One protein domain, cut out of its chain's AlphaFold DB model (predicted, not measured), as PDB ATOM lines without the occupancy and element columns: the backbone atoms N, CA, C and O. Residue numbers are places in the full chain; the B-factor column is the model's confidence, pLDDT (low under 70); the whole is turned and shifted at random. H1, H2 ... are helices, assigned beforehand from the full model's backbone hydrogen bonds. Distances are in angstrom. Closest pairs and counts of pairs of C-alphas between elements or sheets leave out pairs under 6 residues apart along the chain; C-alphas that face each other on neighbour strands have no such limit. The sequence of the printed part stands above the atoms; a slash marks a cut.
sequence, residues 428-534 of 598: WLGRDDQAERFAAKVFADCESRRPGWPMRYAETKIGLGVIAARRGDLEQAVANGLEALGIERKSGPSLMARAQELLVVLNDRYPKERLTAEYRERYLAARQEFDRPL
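AT A GLANCE: This is residues 428 to 534 of the 598 residues of a protein of Streptomyces thermoautotrophicus (UniProt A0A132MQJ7). Four helices, H2 to H5, pack side by side in an up-and-down bundle, each running against the one before it, and a fifth, H1, lies aslant on H2 alone, away from the other three. The printed part has 107 residues with five named helices, H1 to H5 in chain order, and no named strand: the class is all helix. It is compact, with a radius of gyration of the C-alphas of 13.7 A and spans of 40 by 38 by 22 A.

IN THESE COORDINATES: Find C-alpha 432 at (-14.498, -50.759, 54.021); from there H1 runs 24.3 A to residue 448. Next come H2, residues 454 to 471, 25.7 A, and H3, residues 474 to 485, 16.6 A. H4, residues 492 to 509, covers 25.9 A. H5, residues 514 to 530, covers 25.3 A and ends at C-alpha 530, (10.708, -40.136, 41.781).

HOW THE PARTS SIT: Begin in the bundle at Gly 465 and Ala 477, the closest C-alphas of the hairpin H2 and H3, 3.9 A apart. H2 and H4 touch, closest at C-alphas 466 and 502, 5.1 A, and run the same way at a shallow tilt of 11 degrees. H3 and H5 touch, closest at C-alphas 478 and 519, 6.3 A. H4 and H5 form a hairpin, closest at C-alphas 506 and 516, 5.9 A. H1 touches H2, closest at C-alphas 432 and 467, 6.0 A, at a shallow tilt of 31 degrees, opposite ways. H2 and H5 are apart. Every O i to N i+4 pair is within hydrogen-bond range in H2 and H3; in H1 it is 12 of 13, in H4 13 of 14, in H5 12 of 13.

THE WHOLE: The C-alphas of Asp 433 and Leu 534, the two farthest apart, are 41.4 A apart. The printed part has no cut and no long link. Look for pLDDT under 70 at residue 451 and residues 531 to 534.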
ATOM      1  N   TRP A 428      -7.319 -49.723  56.181       97.25
ATOM      2  CA  TRP A 428      -6.319 -50.698  56.634       97.25
ATOM      3  C   TRP A 428      -6.894 -51.755  57.578       97.25
ATOM      4  O   TRP A 428      -6.548 -52.926  57.448       97.25
ATOM      5  N   LEU A 429      -7.855 -51.383  58.425       97.00
ATOM      6  CA  LEU A 429      -8.588 -52.291  59.318       97.00
ATOM      7  C   LEU A 429      -9.663 -53.150  58.614       97.00
ATOM      8  O   LEU A 429     -10.425 -53.853  59.281       97.00
ATOM      9  N   GLY A 430      -9.784 -53.071  57.283       95.62
ATOM     10  CA  GLY A 430     -10.799 -53.810  56.518       95.62
ATOM     11  C   GLY A 430     -12.241 -53.388  56.825       95.62
ATOM     12  O   GLY A 430     -13.172 -54.154  56.597       95.62
ATOM     13  N   ARG A 431     -12.442 -52.190  57.386       97.94
ATOM     14  CA  ARG A 431     -13.763 -51.605  57.653       97.94
ATOM     15  C   ARG A 431     -14.182 -50.734  56.479       97.94
ATOM     16  O   ARG A 431     -14.371 -49.528  56.614       97.94
ATOM     17  N   ASP A 432     -14.308 -51.384  55.329       97.69
ATOM     18  CA  ASP A 432     -14.498 -50.759  54.021       97.69
ATOM     19  C   ASP A 432     -15.700 -49.791  54.013       97.69
ATOM     20  O   ASP A 432     -15.536 -48.621  53.678       97.69
ATOM     21  N   ASP A 433     -16.863 -50.199  54.534       97.75
ATOM     22  CA  ASP A 433     -18.060 -49.343  54.645       97.75
ATOM     23  C   ASP A 433     -17.852 -48.093  55.523       97.75
ATOM     24  O   ASP A 433     -18.502 -47.064  55.328       97.75
ATOM     25  N   GLN A 434     -16.976 -48.171  56.533       97.38
ATOM     26  CA  GLN A 434     -16.625 -47.022  57.369       97.38
ATOM     27  C   GLN A 434     -15.665 -46.113  56.599       97.38
ATOM     28  O   GLN A 434     -15.905 -44.911  56.516       97.38
ATOM     29  N   ALA A 435     -14.637 -46.683  55.965       97.81
ATOM     30  CA  ALA A 435     -13.687 -45.948  55.137       97.81
ATOM     31  C   ALA A 435     -14.382 -45.154  54.016       97.81
ATOM     32  O   ALA A 435     -14.087 -43.973  53.846       97.81
ATOM     33  N   GLU A 436     -15.358 -45.747  53.322       97.75
ATOM     34  CA  GLU A 436     -16.149 -45.076  52.279       97.75
ATOM     35  C   GLU A 436     -16.957 -43.887  52.807       97.75
ATOM     36  O   GLU A 436     -16.969 -42.823  52.186       97.75
ATOM     37  N   ARG A 437     -17.588 -44.017  53.982       97.44
ATOM     38  CA  ARG A 437     -18.342 -42.914  54.606       97.44
ATOM     39  C   ARG A 437     -17.455 -41.720  54.942       97.44
ATOM     40  O   ARG A 437     -17.913 -40.586  54.841       97.44
ATOM     41  N   PHE A 438     -16.207 -41.954  55.353       97.25
ATOM     42  CA  PHE A 438     -15.245 -40.876  55.587       97.25
ATOM     43  C   PHE A 438     -14.669 -40.333  54.268       97.25
ATOM     44  O   PHE A 438     -14.606 -39.116  54.100       97.25
ATOM     45  N   ALA A 439     -14.362 -41.195  53.293       96.44
ATOM     46  CA  ALA A 439     -13.916 -40.800  51.954       96.44
ATOM     47  C   ALA A 439     -14.917 -39.874  51.237       96.44
ATOM     48  O   ALA A 439     -14.514 -38.874  50.646       96.44
ATOM     49  N   ALA A 440     -16.222 -40.145  51.354       96.06
ATOM     50  CA  ALA A 440     -17.275 -39.301  50.789       96.06
ATOM     51  C   ALA A 440     -17.241 -37.856  51.327       96.06
ATOM     52  O   ALA A 440     -17.427 -36.910  50.562       96.06
ATOM     53  N   LYS A 441     -16.939 -37.659  52.621       95.19
ATOM     54  CA  LYS A 441     -16.770 -36.315  53.202       95.19
ATOM     55  C   LYS A 441     -15.533 -35.605  52.652       95.19
ATOM     56  O   LYS A 441     -15.588 -34.414  52.361       95.19
ATOM     57  N   VAL A 442     -14.424 -36.339  52.508       94.56
ATOM     58  CA  VAL A 442     -13.166 -35.806  51.960       94.56
ATOM     59  C   VAL A 442     -13.368 -35.334  50.522       94.56
ATOM     60  O   VAL A 442     -12.889 -34.258  50.170       94.56
ATOM     61  N   PHE A 443     -14.108 -36.086  49.702       93.56
ATOM     62  CA  PHE A 443     -14.445 -35.660  48.343       93.56
ATOM     63  C   PHE A 443     -15.403 -34.473  48.295       93.56
ATOM     64  O   PHE A 443     -15.103 -33.535  47.567       93.56
ATOM     65  N   ALA A 444     -16.468 -34.440  49.103       92.81
ATOM     66  CA  ALA A 444     -17.360 -33.275  49.159       92.81
ATOM     67  C   ALA A 444     -16.591 -31.973  49.475       92.81
ATOM     68  O   ALA A 444     -16.810 -30.935  48.846       92.81
ATOM     69  N   ASP A 445     -15.620 -32.033  50.392       90.94
ATOM     70  CA  ASP A 445     -14.734 -30.904  50.689       90.94
ATOM     71  C   ASP A 445     -13.758 -30.592  49.538       90.94
ATOM     72  O   ASP A 445     -13.591 -29.428  49.183       90.94
ATOM     73  N   CYS A 446     -13.171 -31.604  48.886       88.94
ATOM     74  CA  CYS A 446     -12.312 -31.403  47.709       88.94
ATOM     75  C   CYS A 446     -13.060 -30.795  46.509       88.94
ATOM     76  O   CYS A 446     -12.463 -30.019  45.771       88.94
ATOM     77  N   GLU A 447     -14.332 -31.143  46.303       87.81
ATOM     78  CA  GLU A 447     -15.179 -30.649  45.209       87.81
ATOM     79  C   GLU A 447     -15.669 -29.217  45.453       87.81
ATOM     80  O   GLU A 447     -15.727 -28.414  44.517       87.81
ATOM     81  N   SER A 448     -15.978 -28.879  46.711       86.12
ATOM     82  CA  SER A 448     -16.380 -27.524  47.116       86.12
ATOM     83  C   SER A 448     -15.250 -26.489  47.025       86.12
ATOM     84  O   SER A 448     -15.519 -25.287  46.976       86.12
ATOM     85  N   ARG A 449     -13.986 -26.931  46.969       80.75
ATOM     86  CA  ARG A 449     -12.794 -26.075  46.917       80.75
ATOM     87  C   ARG A 449     -12.176 -26.057  45.519       80.75
ATOM     88  O   ARG A 449     -12.109 -27.066  44.820       80.75
ATOM     89  N   ARG A 450     -11.695 -24.887  45.094       70.38
ATOM     90  CA  ARG A 450     -11.045 -24.675  43.790       70.38
ATOM     91  C   ARG A 450      -9.770 -23.839  43.989       70.38
ATOM     92  O   ARG A 450      -9.900 -22.637  44.208       70.38
ATOM     93  N   PRO A 451      -8.562 -24.428  43.888       68.38
ATOM     94  CA  PRO A 451      -8.280 -25.865  43.779       68.38
ATOM     95  C   PRO A 451      -8.698 -26.648  45.039       68.38
ATOM     96  O   PRO A 451      -8.726 -26.101  46.138       68.38
ATOM     97  N   GLY A 452      -9.012 -27.936  44.868       82.44
ATOM     98  CA  GLY A 452      -9.218 -28.878  45.974       82.44
ATOM     99  C   GLY A 452      -7.894 -29.334  46.599       82.44
ATOM    100  O   GLY A 452      -6.858 -28.704  46.399       82.44
ATOM    101  N   TRP A 453      -7.899 -30.459  47.320       90.75
ATOM    102  CA  TRP A 453      -6.712 -30.998  48.003       90.75
ATOM    103  C   TRP A 453      -6.068 -32.162  47.216       90.75
ATOM    104  O   TRP A 453      -6.494 -33.303  47.403       90.75
ATOM    105  N   PRO A 454      -5.025 -31.957  46.382       92.75
ATOM    106  CA  PRO A 454      -4.566 -32.977  45.430       92.75
ATOM    107  C   PRO A 454      -4.133 -34.283  46.110       92.75
ATOM    108  O   PRO A 454      -4.600 -35.362  45.752       92.75
ATOM    109  N   MET A 455      -3.320 -34.188  47.165       94.31
ATOM    110  CA  MET A 455      -2.842 -35.369  47.892       94.31
ATOM    111  C   MET A 455      -3.922 -36.054  48.740       94.31
ATOM    112  O   MET A 455      -3.986 -37.283  48.738       94.31
ATOM    113  N   ARG A 456      -4.817 -35.297  49.408       94.50
ATOM    114  CA  ARG A 456      -5.956 -35.902  50.136       94.50
ATOM    115  C   ARG A 456      -6.858 -36.657  49.148       94.50
ATOM    116  O   ARG A 456      -7.302 -37.762  49.450       94.50
ATOM    117  N   TYR A 457      -7.072 -36.098  47.954       94.88
ATOM    118  CA  TYR A 457      -7.852 -36.706  46.876       94.88
ATOM    119  C   TYR A 457      -7.233 -38.018  46.375       94.88
ATOM    120  O   TYR A 457      -7.889 -39.057  46.437       94.88
ATOM    121  N   ALA A 458      -5.966 -38.006  45.945       96.12
ATOM    122  CA  ALA A 458      -5.308 -39.190  45.384       96.12
ATOM    123  C   ALA A 458      -5.149 -40.340  46.392       96.12
ATOM    124  O   ALA A 458      -5.437 -41.489  46.058       96.12
ATOM    125  N   GLU A 459      -4.760 -40.065  47.642       96.75
ATOM    126  CA  GLU A 459      -4.656 -41.126  48.657       96.75
ATOM    127  C   GLU A 459      -6.022 -41.715  49.043       96.75
ATOM    128  O   GLU A 459      -6.120 -42.919  49.313       96.75
ATOM    129  N   THR A 460      -7.085 -40.900  49.015       97.31
ATOM    130  CA  THR A 460      -8.470 -41.358  49.221       97.31
ATOM    131  C   THR A 460      -8.954 -42.196  48.036       97.31
ATOM    132  O   THR A 460      -9.498 -43.281  48.242       97.31
ATOM    133  N   LYS A 461      -8.682 -41.763  46.795       97.62
ATOM    134  CA  LYS A 461      -8.944 -42.532  45.567       97.62
ATOM    135  C   LYS A 461      -8.265 -43.900  45.600       97.62
ATOM    136  O   LYS A 461      -8.933 -44.902  45.374       97.62
ATOM    137  N   ILE A 462      -6.985 -43.977  45.970       98.12
ATOM    138  CA  ILE A 462      -6.278 -45.260  46.132       98.12
ATOM    139  C   ILE A 462      -6.938 -46.133  47.210       98.12
ATOM    140  O   ILE A 462      -7.115 -47.333  46.998       98.12
ATOM    141  N   GLY A 463      -7.352 -45.544  48.338       97.94
ATOM    142  CA  GLY A 463      -8.090 -46.255  49.387       97.94
ATOM    143  C   GLY A 463      -9.398 -46.874  48.881       97.94
ATOM    144  O   GLY A 463      -9.666 -48.044  49.151       97.94
ATOM    145  N   LEU A 464     -10.171 -46.134  48.082       98.50
ATOM    146  CA  LEU A 464     -11.372 -46.650  47.420       98.50
ATOM    147  C   LEU A 464     -11.057 -47.681  46.335       98.50
ATOM    148  O   LEU A 464     -11.805 -48.640  46.173       98.50
ATOM    149  N   GLY A 465      -9.933 -47.542  45.628       98.44
ATOM    150  CA  GLY A 465      -9.463 -48.554  44.684       98.44
ATOM    151  C   GLY A 465      -9.188 -49.896  45.369       98.44
ATOM    152  O   GLY A 465      -9.592 -50.946  44.873       98.44
ATOM    153  N   VAL A 466      -8.574 -49.868  46.559       98.31
ATOM    154  CA  VAL A 466      -8.349 -51.066  47.389       98.31
ATOM    155  C   VAL A 466      -9.680 -51.696  47.818       98.31
ATOM    156  O   VAL A 466      -9.808 -52.918  47.798       98.31
ATOM    157  N   ILE A 467     -10.678 -50.882  48.172       98.44
ATOM    158  CA  ILE A 467     -12.017 -51.342  48.575       98.44
ATOM    159  C   ILE A 467     -12.777 -51.962  47.389       98.44
ATOM    160  O   ILE A 467     -13.323 -53.057  47.518       98.44
ATOM    161  N   ALA A 468     -12.744 -51.335  46.210       98.44
ATOM    162  CA  ALA A 468     -13.325 -51.884  44.983       98.44
ATOM    163  C   ALA A 468     -12.718 -53.261  44.635       98.44
ATOM    164  O   ALA A 468     -13.448 -54.246  44.491       98.44
ATOM    165  N   ALA A 469     -11.384 -53.379  44.667       97.31
ATOM    166  CA  ALA A 469     -10.682 -54.647  44.438       97.31
ATOM    167  C   ALA A 469     -11.015 -55.720  45.498       97.31
ATOM    168  O   ALA A 469     -11.062 -56.918  45.197       97.31
ATOM    169  N   ARG A 470     -11.285 -55.323  46.751       95.94
ATOM    170  CA  ARG A 470     -11.774 -56.230  47.807       95.94
ATOM    171  C   ARG A 470     -13.209 -56.709  47.576       95.94
ATOM    172  O   ARG A 470     -13.535 -57.826  47.990       95.94
ATOM    173  N   ARG A 471     -14.043 -55.917  46.902       97.31
ATOM    174  CA  ARG A 471     -15.457 -56.223  46.634       97.31
ATOM    175  C   ARG A 471     -15.727 -56.940  45.312       97.31
ATOM    176  O   ARG A 471     -16.827 -57.454  45.146       97.31
ATOM    177  N   GLY A 472     -14.747 -57.035  44.414       96.88
ATOM    178  CA  GLY A 472     -14.905 -57.718  43.125       96.88
ATOM    179  C   GLY A 472     -14.811 -56.801  41.903       96.88
ATOM    180  O   GLY A 472     -14.737 -57.315  40.794       96.88
ATOM    181  N   ASP A 473     -14.783 -55.484  42.103       98.00
ATOM    182  CA  ASP A 473     -14.843 -54.470  41.049       98.00
ATOM    183  C   ASP A 473     -13.424 -54.051  40.629       98.00
ATOM    184  O   ASP A 473     -12.783 -53.195  41.249       98.00
ATOM    185  N   LEU A 474     -12.898 -54.736  39.610       97.75
ATOM    186  CA  LEU A 474     -11.548 -54.530  39.084       97.75
ATOM    187  C   LEU A 474     -11.449 -53.226  38.282       97.75
ATOM    188  O   LEU A 474     -10.466 -52.490  38.402       97.75
ATOM    189  N   GLU A 475     -12.464 -52.936  37.477       97.75
ATOM    190  CA  GLU A 475     -12.564 -51.752  36.635       97.75
ATOM    191  C   GLU A 475     -12.511 -50.478  37.484       97.75
ATOM    192  O   GLU A 475     -11.652 -49.619  37.258       97.75
ATOM    193  N   GLN A 476     -13.355 -50.375  38.516       97.94
ATOM    194  CA  GLN A 476     -13.375 -49.221  39.411       97.94
ATOM    195  C   GLN A 476     -12.107 -49.138  40.271       97.94
ATOM    196  O   GLN A 476     -11.652 -48.029  40.584       97.94
ATOM    197  N   ALA A 477     -11.510 -50.281  40.630       98.12
ATOM    198  CA  ALA A 477     -10.245 -50.327  41.354       98.12
ATOM    199  C   ALA A 477      -9.098 -49.703  40.554       98.12
ATOM    200  O   ALA A 477      -8.412 -48.803  41.047       98.12
ATOM    201  N   VAL A 478      -8.918 -50.144  39.307       97.94
ATOM    202  CA  VAL A 478      -7.862 -49.648  38.419       97.94
ATOM    203  C   VAL A 478      -8.131 -48.205  37.998       97.94
ATOM    204  O   VAL A 478      -7.206 -47.399  38.053       97.94
ATOM    205  N   ALA A 479      -9.378 -47.832  37.692       98.06
ATOM    206  CA  ALA A 479      -9.737 -46.450  37.367       98.06
ATOM    207  C   ALA A 479      -9.353 -45.467  38.491       98.06
ATOM    208  O   ALA A 479      -8.636 -44.497  38.243       98.06
ATOM    209  N   ASN A 480      -9.737 -45.764  39.741       97.81
ATOM    210  CA  ASN A 480      -9.372 -44.944  40.903       97.81
ATOM    211  C   ASN A 480      -7.847 -44.861  41.104       97.81
ATOM    212  O   ASN A 480      -7.320 -43.807  41.463       97.81
ATOM    213  N   GLY A 481      -7.127 -45.964  40.873       97.44
ATOM    214  CA  GLY A 481      -5.671 -46.003  40.974       97.44
ATOM    215  C   GLY A 481      -4.961 -45.172  39.900       97.44
ATOM    216  O   GLY A 481      -4.005 -44.462  40.213       97.44
ATOM    217  N   LEU A 482      -5.403 -45.258  38.642       97.06
ATOM    218  CA  LEU A 482      -4.823 -44.514  37.520       97.06
ATOM    219  C   LEU A 482      -5.079 -43.008  37.649       97.06
ATOM    220  O   LEU A 482      -4.165 -42.216  37.424       97.06
ATOM    221  N   GLU A 483      -6.283 -42.622  38.072       95.88
ATOM    222  CA  GLU A 483      -6.652 -41.230  38.347       95.88
ATOM    223  C   GLU A 483      -5.775 -40.619  39.451       95.88
ATOM    224  O   GLU A 483      -5.207 -39.542  39.275       95.88
ATOM    225  N   ALA A 484      -5.567 -41.346  40.555       95.81
ATOM    226  CA  ALA A 484      -4.690 -40.915  41.642       95.81
ATOM    227  C   ALA A 484      -3.217 -40.752  41.218       95.81
ATOM    228  O   ALA A 484      -2.538 -39.844  41.694       95.81
ATOM    229  N   LEU A 485      -2.715 -41.597  40.310       95.00
ATOM    230  CA  LEU A 485      -1.367 -41.469  39.734       95.00
ATOM    231  C   LEU A 485      -1.258 -40.340  38.687       95.00
ATOM    232  O   LEU A 485      -0.145 -39.981  38.286       95.00
ATOM    233  N   GLY A 486      -2.392 -39.801  38.229       92.38
ATOM    234  CA  GLY A 486      -2.489 -38.750  37.218       92.38
ATOM    235  C   GLY A 486      -2.400 -37.316  37.746       92.38
ATOM    236  O   GLY A 486      -2.240 -36.408  36.937       92.38
ATOM    237  N   ILE A 487      -2.483 -37.090  39.063       91.06
ATOM    238  CA  ILE A 487      -2.430 -35.732  39.629       91.06
ATOM    239  C   ILE A 487      -1.048 -35.082  39.440       91.06
ATOM    240  O   ILE A 487      -0.024 -35.764  39.478       91.06
ATOM    241  N   GLU A 488      -1.008 -33.756  39.285       87.75
ATOM    242  CA  GLU A 488       0.247 -33.009  39.101       87.75
ATOM    243  C   GLU A 488       1.057 -32.907  40.403       87.75
ATOM    244  O   GLU A 488       2.210 -33.334  40.465       87.75
ATOM    245  N   ARG A 489       0.447 -32.385  41.477       90.50
ATOM    246  CA  ARG A 489       1.097 -32.227  42.785       90.50
ATOM    247  C   ARG A 489       1.118 -33.553  43.547       90.50
ATOM    248  O   ARG A 489       0.125 -33.934  44.158       90.50
ATOM    249  N   LYS A 490       2.275 -34.218  43.559       89.00
ATOM    250  CA  LYS A 490       2.495 -35.522  44.208       89.00
ATOM    251  C   LYS A 490       3.432 -35.418  45.424       89.00
ATOM    252  O   LYS A 490       4.380 -34.640  45.401       89.00
ATOM    253  N   SER A 491       3.187 -36.225  46.458       89.94
ATOM    254  CA  SER A 491       4.151 -36.602  47.507       89.94
ATOM    255  C   SER A 491       4.697 -37.974  47.127       89.94
ATOM    256  O   SER A 491       3.969 -38.959  47.234       89.94
ATOM    257  N   GLY A 492       5.925 -38.044  46.612       89.25
ATOM    258  CA  GLY A 492       6.459 -39.233  45.944       89.25
ATOM    259  C   GLY A 492       6.403 -40.500  46.798       89.25
ATOM    260  O   GLY A 492       5.620 -41.399  46.478       89.25
ATOM    261  N   PRO A 493       7.163 -40.589  47.906       90.12
ATOM    262  CA  PRO A 493       7.196 -41.794  48.733       90.12
ATOM    263  C   PRO A 493       5.823 -42.188  49.290       90.12
ATOM    264  O   PRO A 493       5.474 -43.366  49.263       90.12
ATOM    265  N   SER A 494       5.013 -41.217  49.729       91.00
ATOM    266  CA  SER A 494       3.670 -41.466  50.275       91.00
ATOM    267  C   SER A 494       2.727 -42.026  49.208       91.00
ATOM    268  O   SER A 494       2.121 -43.081  49.401       91.00
ATOM    269  N   LEU A 495       2.647 -41.370  48.044       93.94
ATOM    270  CA  LEU A 495       1.793 -41.798  46.936       93.94
ATOM    271  C   LEU A 495       2.220 -43.169  46.404       93.94
ATOM    272  O   LEU A 495       1.362 -44.007  46.135       93.94
ATOM    273  N   MET A 496       3.529 -43.427  46.290       94.25
ATOM    274  CA  MET A 496       4.047 -44.725  45.848       94.25
ATOM    275  C   MET A 496       3.783 -45.833  46.871       94.25
ATOM    276  O   MET A 496       3.377 -46.923  46.467       94.25
ATOM    277  N   ALA A 497       3.935 -45.571  48.173       91.56
ATOM    278  CA  ALA A 497       3.593 -46.533  49.218       91.56
ATOM    279  C   ALA A 497       2.101 -46.901  49.166       91.56
ATOM    280  O   ALA A 497       1.759 -48.083  49.153       91.56
ATOM    281  N   ARG A 498       1.213 -45.905  49.042       94.75
ATOM    282  CA  ARG A 498      -0.239 -46.114  48.923       94.75
ATOM    283  C   ARG A 498      -0.600 -46.864  47.637       94.75
ATOM    284  O   ARG A 498      -1.322 -47.858  47.696       94.75
ATOM    285  N   ALA A 499      -0.081 -46.442  46.483       96.44
ATOM    286  CA  ALA A 499      -0.342 -47.077  45.186       96.44
ATOM    287  C   ALA A 499       0.142 -48.539  45.138       96.44
ATOM    288  O   ALA A 499      -0.512 -49.402  44.549       96.44
ATOM    289  N   GLN A 500       1.249 -48.848  45.822       95.75
ATOM    290  CA  GLN A 500       1.738 -50.217  45.955       95.75
ATOM    291  C   GLN A 500       0.738 -51.127  46.687       95.75
ATOM    292  O   GLN A 500       0.645 -52.303  46.346       95.75
ATOM    293  N   GLU A 501      -0.042 -50.620  47.645       95.38
ATOM    294  CA  GLU A 501      -1.065 -51.423  48.333       95.38
ATOM    295  C   GLU A 501      -2.178 -51.875  47.388       95.38
ATOM    296  O   GLU A 501      -2.570 -53.042  47.412       95.38
ATOM    297  N   LEU A 502      -2.649 -50.970  46.523       97.62
ATOM    298  CA  LEU A 502      -3.607 -51.312  45.477       97.62
ATOM    299  C   LEU A 502      -3.004 -52.353  44.528       97.62
ATOM    300  O   LEU A 502      -3.625 -53.381  44.271       97.62
ATOM    301  N   LEU A 503      -1.758 -52.151  44.087       97.56
ATOM    302  CA  LEU A 503      -1.057 -53.110  43.233       97.56
ATOM    303  C   LEU A 503      -0.924 -54.495  43.896       97.56
ATOM    304  O   LEU A 503      -1.056 -55.505  43.210       97.56
ATOM    305  N   VAL A 504      -0.691 -54.572  45.211       95.56
ATOM    306  CA  VAL A 504      -0.646 -55.845  45.953       95.56
ATOM    307  C   VAL A 504      -2.000 -56.556  45.910       95.56
ATOM    308  O   VAL A 504      -2.038 -57.729  45.544       95.56
ATOM    309  N   VAL A 505      -3.105 -55.863  46.204       95.12
ATOM    310  CA  VAL A 505      -4.454 -56.467  46.173       95.12
ATOM    311  C   VAL A 505      -4.855 -56.883  44.752       95.12
ATOM    312  O   VAL A 505      -5.443 -57.950  44.570       95.12
ATOM    313  N   LEU A 506      -4.491 -56.094  43.737       95.12
ATOM    314  CA  LEU A 506      -4.733 -56.438  42.334       95.12
ATOM    315  C   LEU A 506      -3.926 -57.667  41.885       95.12
ATOM    316  O   LEU A 506      -4.454 -58.517  41.175       95.12
ATOM    317  N   ASN A 507      -2.674 -57.801  42.330       94.50
ATOM    318  CA  ASN A 507      -1.841 -58.969  42.025       94.50
ATOM    319  C   ASN A 507      -2.328 -60.246  42.714       94.50
ATOM    320  O   ASN A 507      -2.221 -61.317  42.129       94.50
ATOM    321  N   ASP A 508      -2.825 -60.137  43.944       94.50
ATOM    322  CA  ASP A 508      -3.347 -61.267  44.718       94.50
ATOM    323  C   ASP A 508      -4.644 -61.818  44.099       94.50
ATOM    324  O   ASP A 508      -4.783 -63.020  43.878       94.50
ATOM    325  N   ARG A 509      -5.574 -60.923  43.742       96.00
ATOM    326  CA  ARG A 509      -6.926 -61.294  43.294       96.00
ATOM    327  C   ARG A 509      -7.093 -61.425  41.785       96.00
ATOM    328  O   ARG A 509      -7.869 -62.263  41.334       96.00
ATOM    329  N   TYR A 510      -6.370 -60.621  41.011       96.19
ATOM    330  CA  TYR A 510      -6.522 -60.505  39.557       96.19
ATOM    331  C   TYR A 510      -5.176 -60.653  38.808       96.19
ATOM    332  O   TYR A 510      -4.886 -59.857  37.908       96.19
ATOM    333  N   PRO A 511      -4.322 -61.655  39.128       94.44
ATOM    334  CA  PRO A 511      -2.944 -61.753  38.618       94.44
ATOM    335  C   PRO A 511      -2.822 -61.887  37.095       94.44
ATOM    336  O   PRO A 511      -1.758 -61.613  36.543       94.44
ATOM    337  N   LYS A 512      -3.880 -62.359  36.423       95.75
ATOM    338  CA  LYS A 512      -3.904 -62.632  34.976       95.75
ATOM    339  C   LYS A 512      -4.635 -61.562  34.164       95.75
ATOM    340  O   LYS A 512      -4.634 -61.641  32.940       95.75
ATOM    341  N   GLU A 513      -5.254 -60.586  34.824       97.75
ATOM    342  CA  GLU A 513      -6.104 -59.609  34.153       97.75
ATOM    343  C   GLU A 513      -5.299 -58.482  33.510       97.75
ATOM    344  O   GLU A 513      -4.344 -57.952  34.088       97.75
ATOM    345  N   ARG A 514      -5.720 -58.065  32.309       97.38
ATOM    346  CA  ARG A 514      -5.033 -57.018  31.533       97.38
ATOM    347  C   ARG A 514      -4.966 -55.691  32.299       97.38
ATOM    348  O   ARG A 514      -3.944 -55.016  32.255       97.38
ATOM    349  N   LEU A 515      -6.028 -55.348  33.033       95.50
ATOM    350  CA  LEU A 515      -6.107 -54.121  33.835       95.50
ATOM    351  C   LEU A 515      -5.104 -54.117  35.008       95.50
ATOM    352  O   LEU A 515      -4.536 -53.075  35.328       95.50
ATOM    353  N   THR A 516      -4.798 -55.280  35.595       96.75
ATOM    354  CA  THR A 516      -3.741 -55.421  36.616       96.75
ATOM    355  C   THR A 516      -2.354 -55.165  36.030       96.75
ATOM    356  O   THR A 516      -1.516 -54.529  36.673       96.75
ATOM    357  N   ALA A 517      -2.094 -55.642  34.807       96.31
ATOM    358  CA  ALA A 517      -0.843 -55.363  34.103       96.31
ATOM    359  C   ALA A 517      -0.712 -53.870  33.752       96.31
ATOM    360  O   ALA A 517       0.312 -53.266  34.060       96.31
ATOM    361  N   GLU A 518      -1.777 -53.258  33.227       96.31
ATOM    362  CA  GLU A 518      -1.852 -51.823  32.914       96.31
ATOM    363  C   GLU A 518      -1.577 -50.949  34.155       96.31
ATOM    364  O   GLU A 518      -0.745 -50.038  34.118       96.31
ATOM    365  N   TYR A 519      -2.188 -51.276  35.302       97.38
ATOM    366  CA  TYR A 519      -1.913 -50.573  36.557       97.38
ATOM    367  C   TYR A 519      -0.466 -50.762  37.040       97.38
ATOM    368  O   TYR A 519       0.164 -49.805  37.495       97.38
ATOM    369  N   ARG A 520       0.097 -51.975  36.908       97.25
ATOM    370  CA  ARG A 520       1.506 -52.253  37.242       97.25
ATOM    371  C   ARG A 520       2.454 -51.394  36.410       97.25
ATOM    372  O   ARG A 520       3.380 -50.813  36.969       97.25
ATOM    373  N   GLU A 521       2.234 -51.313  35.101       96.50
ATOM    374  CA  GLU A 521       3.047 -50.502  34.191       96.50
ATOM    375  C   GLU A 521       2.986 -49.020  34.572       96.50
ATOM    376  O   GLU A 521       4.033 -48.383  34.721       96.50
ATOM    377  N   ARG A 522       1.787 -48.480  34.846       95.69
ATOM    378  CA  ARG A 522       1.650 -47.078  35.269       95.69
ATOM    379  C   ARG A 522       2.297 -46.801  36.628       95.69
ATOM    380  O   ARG A 522       2.941 -45.762  36.774       95.69
ATOM    381  N   TYR A 523       2.175 -47.717  37.594       94.88
ATOM    382  CA  TYR A 523       2.861 -47.632  38.890       94.88
ATOM    383  C   TYR A 523       4.389 -47.619  38.728       94.88
ATOM    384  O   TYR A 523       5.059 -46.769  39.310       94.88
ATOM    385  N   LEU A 524       4.946 -48.522  37.915       94.00
ATOM    386  CA  LEU A 524       6.391 -48.591  37.673       94.00
ATOM    387  C   LEU A 524       6.916 -47.326  36.982       94.00
ATOM    388  O   LEU A 524       7.952 -46.806  37.391       94.00
ATOM    389  N   ALA A 525       6.186 -46.799  35.994       92.25
ATOM    390  CA  ALA A 525       6.526 -45.538  35.341       92.25
ATOM    391  C   ALA A 525       6.505 -44.358  36.329       92.25
ATOM    392  O   ALA A 525       7.474 -43.608  36.403       92.25
ATOM    393  N   ALA A 526       5.446 -44.233  37.140       90.31
ATOM    394  CA  ALA A 526       5.340 -43.175  38.147       90.31
ATOM    395  C   ALA A 526       6.450 -43.267  39.208       90.31
ATOM    396  O   ALA A 526       6.998 -42.249  39.615       90.31
ATOM    397  N   ARG A 527       6.840 -44.477  39.623       87.50
ATOM    398  CA  ARG A 527       7.943 -44.676  40.569       87.50
ATOM    399  C   ARG A 527       9.298 -44.237  39.993       87.50
ATOM    400  O   ARG A 527      10.061 -43.578  40.690       87.50
ATOM    401  N   GLN A 528       9.571 -44.531  38.720       85.56
ATOM    402  CA  GLN A 528      10.799 -44.091  38.036       85.56
ATOM    403  C   GLN A 528      10.907 -42.563  37.871       85.56
ATOM    404  O   GLN A 528      12.010 -42.058  37.658       85.56
ATOM    405  N   GLU A 529       9.798 -41.818  37.955       80.62
ATOM    406  CA  GLU A 529       9.822 -40.347  38.001       80.62
ATOM    407  C   GLU A 529      10.470 -39.845  39.310       80.62
ATOM    408  O   GLU A 529      11.229 -38.877  39.269       80.62
ATOM    409  N   PHE A 530      10.230 -40.528  40.442       72.62
ATOM    410  CA  PHE A 530      10.708 -40.136  41.781       72.62
ATOM    411  C   PHE A 530      12.100 -40.655  42.152       72.62
ATOM    412  O   PHE A 530      12.778 -40.029  42.959       72.62
ATOM    413  N   ASP A 531      12.561 -41.755  41.555       68.88
ATOM    414  CA  ASP A 531      13.902 -42.312  41.812       68.88
ATOM    415  C   ASP A 531      15.042 -41.468  41.157       68.88
ATOM    416  O   ASP A 531      16.195 -41.904  41.098       68.88
ATOM    417  N   ARG A 532      14.754 -40.261  40.635       63.88
ATOM    418  CA  ARG A 532      15.724 -39.376  39.958       63.88
ATOM    419  C   ARG A 532      16.447 -38.432  40.939       63.88
ATOM    420  O   ARG A 532      15.802 -37.844  41.805       63.88
ATOM    421  N   PRO A 533      17.768 -38.210  40.788       56.47
ATOM    422  CA  PRO A 533      18.499 -37.228  41.589       56.47
ATOM    423  C   PRO A 533      18.098 -35.784  41.239       56.47
ATOM    424  O   PRO A 533      17.701 -35.496  40.108       56.47
ATOM    425  N   LEU A 534      18.243 -34.866  42.203       54.97
ATOM    426  CA  LEU A 534      17.997 -33.437  41.979       54.97
ATOM    427  C   LEU A 534      18.963 -32.845  40.943       54.97
ATOM    428  O   LEU A 534      20.151 -33.174  40.964       54.97
TER     429      LEU A 534